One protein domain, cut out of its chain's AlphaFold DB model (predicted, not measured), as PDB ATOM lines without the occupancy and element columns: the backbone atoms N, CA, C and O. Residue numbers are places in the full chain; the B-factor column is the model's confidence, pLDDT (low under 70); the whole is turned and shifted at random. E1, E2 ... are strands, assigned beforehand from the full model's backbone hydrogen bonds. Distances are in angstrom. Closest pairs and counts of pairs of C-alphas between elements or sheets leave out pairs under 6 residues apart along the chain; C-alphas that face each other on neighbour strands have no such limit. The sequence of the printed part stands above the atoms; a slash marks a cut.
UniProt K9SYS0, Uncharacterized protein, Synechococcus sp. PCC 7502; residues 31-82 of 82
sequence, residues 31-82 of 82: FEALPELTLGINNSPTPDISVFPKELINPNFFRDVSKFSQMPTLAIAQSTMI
ATOM      1  N   PHE A  31      23.783  36.732  26.679       93.50
ATOM      2  CA  PHE A  31      24.635  37.742  26.075       93.50
ATOM      3  C   PHE A  31      24.482  37.751  24.556       93.50
ATOM      4  O   PHE A  31      24.178  36.732  23.937       93.50
ATOM      5  N   GLU A  32      24.741  38.912  23.970       93.12
ATOM      6  CA  GLU A  32      24.829  39.120  22.533       93.12
ATOM      7  C   GLU A  32      26.230  39.640  22.200       93.12
ATOM      8  O   GLU A  32      26.736  40.545  22.869       93.12
ATOM      9  N   ALA A  33      26.869  39.045  21.190       93.31
ATOM     10  CA  ALA A  33      28.195  39.438  20.721       93.31
ATOM     11  C   ALA A  33      28.049  40.210  19.406       93.31
ATOM     12  O   ALA A  33      27.671  39.641  18.383       93.31
ATOM     13  N   LEU A  34      28.342  41.507  19.447       91.12
ATOM     14  CA  LEU A  34      28.156  42.444  18.347       91.12
ATOM     15  C   LEU A  34      29.521  42.820  17.751       91.12
ATOM     16  O   LEU A  34      30.310  43.484  18.434       91.12
ATOM     17  N   PRO A  35      29.831  42.383  16.518       89.19
ATOM     18  CA  PRO A  35      31.082  42.729  15.858       89.19
ATOM     19  C   PRO A  35      31.081  44.187  15.383       89.19
ATOM     20  O   PRO A  35      30.037  44.704  14.990       89.19
ATOM     21  N   GLU A  36      32.251  44.830  15.417       84.19
ATOM     22  CA  GLU A  36      32.510  46.178  14.870       84.19
ATOM     23  C   GLU A  36      31.527  47.276  15.341       84.19
ATOM     24  O   GLU A  36      31.285  48.278  14.661       84.19
ATOM     25  N   LEU A  37      30.945  47.117  16.535       86.06
ATOM     26  CA  LEU A  37      30.004  48.088  17.083       86.06
ATOM     27  C   LEU A  37      30.740  49.367  17.504       86.06
ATOM     28  O   LEU A  37      31.586  49.350  18.397       86.06
ATOM     29  N   THR A  38      30.372  50.499  16.903       85.62
ATOM     30  CA  THR A  38      30.935  51.798  17.288       85.62
ATOM     31  C   THR A  38      30.356  52.247  18.628       85.62
ATOM     32  O   THR A  38      29.149  52.479  18.755       85.62
ATOM     33  N   LEU A  39      31.215  52.412  19.636       84.88
ATOM     34  CA  LEU A  39      30.810  52.855  20.967       84.88
ATOM     35  C   LEU A  39      30.818  54.387  21.062       84.88
ATOM     36  O   LEU A  39      31.763  55.067  20.664       84.88
ATOM     37  N   GLY A  40      29.756  54.954  21.627       80.75
ATOM     38  CA  GLY A  40      29.580  56.389  21.864       80.75
ATOM     39  C   GLY A  40      30.260  56.890  23.136       80.75
ATOM     40  O   GLY A  40      29.735  57.793  23.779       80.75
ATOM     41  N   ILE A  41      31.376  56.280  23.535       75.44
ATOM     42  CA  ILE A  41      31.994  56.457  24.856       75.44
ATOM     43  C   ILE A  41      33.484  56.746  24.658       75.44
ATOM     44  O   ILE A  41      34.094  56.121  23.799       75.44
ATOM     45  N   ASN A  42      34.046  57.715  25.397       61.22
ATOM     46  CA  ASN A  42      35.472  58.107  25.451       61.22
ATOM     47  C   ASN A  42      36.284  57.900  24.156       61.22
ATOM     48  O   ASN A  42      36.796  56.815  23.921       61.22
ATOM     49  N   ASN A  43      36.454  58.939  23.329       66.19
ATOM     50  CA  ASN A  43      37.177  58.891  22.040       66.19
ATOM     51  C   ASN A  43      36.725  57.805  21.033       66.19
ATOM     52  O   ASN A  43      37.341  57.676  19.981       66.19
ATOM     53  N   SER A  44      35.605  57.113  21.283       64.56
ATOM     54  CA  SER A  44      34.955  56.170  20.358       64.56
ATOM     55  C   SER A  44      35.852  55.016  19.871       64.56
ATOM     56  O   SER A  44      36.018  54.863  18.662       64.56
ATOM     57  N   PRO A  45      36.434  54.181  20.753       71.56
ATOM     58  CA  PRO A  45      37.036  52.937  20.301       71.56
ATOM     59  C   PRO A  45      35.947  52.042  19.696       71.56
ATOM     60  O   PRO A  45      34.893  51.832  20.301       71.56
ATOM     61  N   THR A  46      36.218  51.509  18.508       82.44
ATOM     62  CA  THR A  46      35.436  50.432  17.896       82.44
ATOM     63  C   THR A  46      36.181  49.131  18.178       82.44
ATOM     64  O   THR A  46      37.151  48.838  17.481       82.44
ATOM     65  N   PRO A  47      35.829  48.391  19.244       87.19
ATOM     66  CA  PRO A  47      36.395  47.069  19.468       87.19
ATOM     67  C   PRO A  47      35.911  46.104  18.379       87.19
ATOM     68  O   PRO A  47      34.824  46.275  17.823       87.19
ATOM     69  N   ASP A  48      36.681  45.049  18.132       89.75
ATOM     70  CA  ASP A  48      36.334  44.053  17.114       89.75
ATOM     71  C   ASP A  48      35.058  43.298  17.488       89.75
ATOM     72  O   ASP A  48      34.237  42.988  16.626       89.75
ATOM     73  N   ILE A  49      34.869  43.026  18.787       92.25
ATOM     74  CA  ILE A  49      33.640  42.449  19.337       92.25
ATOM     75  C   ILE A  49      33.284  43.161  20.642       92.25
ATOM     76  O   ILE A  49      34.079  43.211  21.582       92.25
ATOM     77  N   SER A  50      32.047  43.642  20.730       93.62
ATOM     78  CA  SER A  50      31.433  44.098  21.976       93.62
ATOM     79  C   SER A  50      30.397  43.092  22.460       93.62
ATOM     80  O   SER A  50      29.550  42.652  21.688       93.62
ATOM     81  N   VAL A  51      30.426  42.745  23.742       94.12
ATOM     82  CA  VAL A  51      29.475  41.813  24.356       94.12
ATOM     83  C   VAL A  51      28.576  42.561  25.326       94.12
ATOM     84  O   VAL A  51      29.059  43.239  26.234       94.12
ATOM     85  N   PHE A  52      27.269  42.392  25.160       94.00
ATOM     86  CA  PHE A  52      26.249  43.025  25.991       94.00
ATOM     87  C   PHE A  52      25.272  41.994  26.551       94.00
ATOM     88  O   PHE A  52      25.056  40.955  25.925       94.00
ATOM     89  N   PRO A  53      24.626  42.272  27.693       93.56
ATOM     90  CA  PRO A  53      23.428  41.557  28.102       93.56
ATOM     91  C   PRO A  53      22.360  41.709  27.021       93.56
ATOM     92  O   PRO A  53      22.109  42.810  26.527       93.56
ATOM     93  N   LYS A  54      21.713  40.606  26.655       91.38
ATOM     94  CA  LYS A  54      20.747  40.574  25.554       91.38
ATOM     95  C   LYS A  54      19.566  41.523  25.768       91.38
ATOM     96  O   LYS A  54      19.065  42.104  24.814       91.38
ATOM     97  N   GLU A  55      19.155  41.718  27.016       90.50
ATOM     98  CA  GLU A  55      18.091  42.653  27.407       90.50
ATOM     99  C   GLU A  55      18.394  44.123  27.075       90.50
ATOM    100  O   GLU A  55      17.469  44.913  26.902       90.50
ATOM    101  N   LEU A  56      19.676  44.487  26.945       87.75
ATOM    102  CA  LEU A  56      20.101  45.833  26.559       87.75
ATOM    103  C   LEU A  56      20.144  46.025  25.037       87.75
ATOM    104  O   LEU A  56      20.135  47.158  24.554       87.75
ATOM    105  N   ILE A  57      20.159  44.933  24.269       86.75
ATOM    106  CA  ILE A  57      20.160  44.970  22.808       86.75
ATOM    107  C   ILE A  57      18.717  44.958  22.309       86.75
ATOM    108  O   ILE A  57      18.155  43.921  21.962       86.75
ATOM    109  N   ASN A  58      18.113  46.144  22.274       81.44
ATOM    110  CA  ASN A  58      16.782  46.352  21.713       81.44
ATOM    111  C   ASN A  58      16.842  47.370  20.560       81.44
ATOM    112  O   ASN A  58      16.765  48.579  20.807       81.44
ATOM    113  N   PRO A  59      17.050  46.921  19.308       77.69
ATOM    114  CA  PRO A  59      17.184  47.827  18.176       77.69
ATOM    115  C   PRO A  59      15.875  48.582  17.931       77.69
ATOM    116  O   PRO A  59      14.808  47.988  17.766       77.69
ATOM    117  N   ASN A  60      15.957  49.910  17.859       80.56
ATOM    118  CA  ASN A  60      14.839  50.728  17.410       80.56
ATOM    119  C   ASN A  60      14.915  50.900  15.888       80.56
ATOM    120  O   ASN A  60      15.634  51.760  15.392       80.56
ATOM    121  N   PHE A  61      14.134  50.121  15.144       79.50
ATOM    122  CA  PHE A  61      14.133  50.172  13.675       79.50
ATOM    123  C   PHE A  61      13.620  51.496  13.079       79.50
ATOM    124  O   PHE A  61      13.813  51.742  11.893       79.50
ATOM    125  N   PHE A  62      12.990  52.362  13.880       86.00
ATOM    126  CA  PHE A  62      12.544  53.696  13.460       86.00
ATOM    127  C   PHE A  62      13.545  54.801  13.810       86.00
ATOM    128  O   PHE A  62      13.373  55.946  13.390       86.00
ATOM    129  N   ARG A  63      14.577  54.484  14.596       76.56
ATOM    130  CA  ARG A  63      15.621  55.422  14.996       76.56
ATOM    131  C   ARG A  63      16.976  54.758  14.847       76.56
ATOM    132  O   ARG A  63      17.432  54.060  15.749       76.56
ATOM    133  N   ASP A  64      17.627  55.057  13.735       76.25
ATOM    134  CA  ASP A  64      19.007  54.657  13.526       76.25
ATOM    135  C   ASP A  64      19.936  55.496  14.419       76.25
ATOM    136  O   ASP A  64      19.852  56.729  14.463       76.25
ATOM    137  N   VAL A  65      20.782  54.821  15.190       74.00
ATOM    138  CA  VAL A  65      21.745  55.442  16.102       74.00
ATOM    139  C   VAL A  65      23.122  54.928  15.725       74.00
ATOM    140  O   VAL A  65      23.426  53.754  15.895       74.00
ATOM    141  N   SER A  66      23.977  55.832  15.252       75.06
ATOM    142  CA  SER A  66      25.304  55.492  14.722       75.06
ATOM    143  C   SER A  66      26.326  55.079  15.784       75.06
ATOM    144  O   SER A  66      27.402  54.593  15.441       75.06
ATOM    145  N   LYS A  67      26.026  55.296  17.071       80.69
ATOM    146  CA  LYS A  67      26.909  54.953  18.188       80.69
ATOM    147  C   LYS A  67      26.118  54.370  19.347       80.69
ATOM    148  O   LYS A  67      25.126  54.957  19.783       80.69
ATOM    149  N   PHE A  68      26.602  53.260  19.891       84.88
ATOM    150  CA  PHE A  68      26.007  52.633  21.064       84.88
ATOM    151  C   PHE A  68      26.551  53.288  22.337       84.88
ATOM    152  O   PHE A  68      27.752  53.268  22.592       84.88
ATOM    153  N   SER A  69      25.687  53.933  23.119       84.94
ATOM    154  CA  SER A  69      26.101  54.768  24.258       84.94
ATOM    155  C   SER A  69      26.347  53.995  25.556       84.94
ATOM    156  O   SER A  69      26.876  54.567  26.508       84.94
ATOM    157  N   GLN A  70      25.967  52.719  25.621       86.62
ATOM    158  CA  GLN A  70      26.169  51.882  26.804       86.62
ATOM    159  C   GLN A  70      27.520  51.165  26.747       86.62
ATOM    160  O   GLN A  70      27.951  50.722  25.681       86.62
ATOM    161  N   MET A  71      28.187  51.046  27.900       88.19
ATOM    162  CA  MET A  71      29.426  50.272  28.002       88.19
ATOM    163  C   MET A  71      29.128  48.779  27.826       88.19
ATOM    164  O   MET A  71      28.190  48.280  28.455       88.19
ATOM    165  N   PRO A  72      29.920  48.048  27.024       91.00
ATOM    166  CA  PRO A  72      29.802  46.600  26.951       91.00
ATOM    167  C   PRO A  72      30.212  45.947  28.271       91.00
ATOM    168  O   PRO A  72      31.077  46.446  28.991       91.00
ATOM    169  N   THR A  73      29.634  44.780  28.558       92.69
ATOM    170  CA  THR A  73      30.098  43.907  29.647       92.69
ATOM    171  C   THR A  73      31.521  43.420  29.379       92.69
ATOM    172  O   THR A  73      32.308  43.259  30.308       92.69
ATOM    173  N   LEU A  74      31.855  43.189  28.107       91.31
ATOM    174  CA  LEU A  74      33.185  42.796  27.659       91.31
ATOM    175  C   LEU A  74      33.457  43.397  26.277       91.31
ATOM    176  O   LEU A  74      32.646  43.248  25.367       91.31
ATOM    177  N   ALA A  75      34.613  44.033  26.109       90.88
ATOM    178  CA  ALA A  75      35.129  44.451  24.811       90.88
ATOM    179  C   ALA A  75      36.352  43.596  24.465       90.88
ATOM    180  O   ALA A  75      37.260  43.448  25.283       90.88
ATOM    181  N   ILE A  76      36.368  43.031  23.263       89.12
ATOM    182  CA  ILE A  76      37.475  42.232  22.741       89.12
ATOM    183  C   ILE A  76      38.101  43.023  21.597       89.12
ATOM    184  O   ILE A  76      37.420  43.368  20.633       89.12
ATOM    185  N   ALA A  77      39.396  43.303  21.721       84.25
ATOM    186  CA  ALA A  77      40.195  43.946  20.689       84.25
ATOM    187  C   ALA A  77      41.432  43.090  20.407       84.25
ATOM    188  O   ALA A  77      42.235  42.807  21.300       84.25
ATOM    189  N   GLN A  78      41.586  42.670  19.160       71.69
ATOM    190  CA  GLN A  78      42.730  41.948  18.652       71.69
ATOM    191  C   GLN A  78      43.723  42.945  18.052       71.69
ATOM    192  O   GLN A  78      43.649  43.324  16.884       71.69
ATOM    193  N   SER A  79      44.743  43.291  18.832       63.66
ATOM    194  CA  SER A  79      45.935  43.938  18.285       63.66
ATOM    195  C   SER A  79      46.758  42.890  17.535       63.66
ATOM    196  O   SER A  79      47.535  42.146  18.134       63.66
ATOM    197  N   THR A  80      46.567  42.783  16.219       55.38
ATOM    198  CA  THR A  80      47.449  41.953  15.390       55.38
ATOM    199  C   THR A  80      48.773  42.693  15.237       55.38
ATOM    200  O   THR A  80      48.889  43.590  14.411       55.38
ATOM    201  N   MET A  81      49.755  42.339  16.065       48.81
ATOM    202  CA  MET A  81      51.149  42.726  15.856       48.81
ATOM    203  C   MET A  81      51.660  41.908  14.668       48.81
ATOM    204  O   MET A  81      51.764  40.683  14.770       48.81
ATOM    205  N   ILE A  82      51.883  42.569  13.533       47.62
ATOM    206  CA  ILE A  82      52.675  42.025  12.425       47.62
ATOM    207  C   ILE A  82      54.100  42.531  12.608       47.62
ATOM    208  O   ILE A  82      54.238  43.748  12.865       47.62
TER     209      ILE A  82
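What this domain is: This is residues 31 to 82 of the 82 residues of an uncharacterized protein of Synechococcus sp. PCC 7502 (UniProt K9SYS0). Little regular structure is present: a small three-stranded sheet with two long loops, residues 36 to 48 and 54 to 73. Residues 58 to 64 stick out toward one end of the longest axis, and the tail, residues 77 to 82, makes the other. The printed part has 52 residues, 13 of them in E1, E2 and E3, an all-strand meander, each strand the antiparallel neighbour of the one before. It is only just compact, close to loose, with a radius of gyration of the C-alphas of 11.7 A, and spans 42 by 23 by 17 A.

Where its parts are: E1, residues 31 to 35, begins at C-alpha 31 (24.635, 37.742, 26.075) and measures 13.1 A. E2, residues 49 to 53, measures 13.5 A. E3, residues 74 to 76, ends at C-alpha 76 (37.475, 42.232, 22.741).

How they stand to each other: E1 and E2 form a hairpin, antiparallel at 155 degrees, with N 32 and O 52 2.8 A apart. Inner strand E2 forms another with E3, at 167 degrees, with N 51 and O 74 2.8 A apart.

The domain as a whole: The farthest C-alphas, of Phe 62 and Ile 82, are 41.8 A apart. The printed part has no cut; both links are long. Residues 42 to 44 and 79 to 82 have pLDDT under 70.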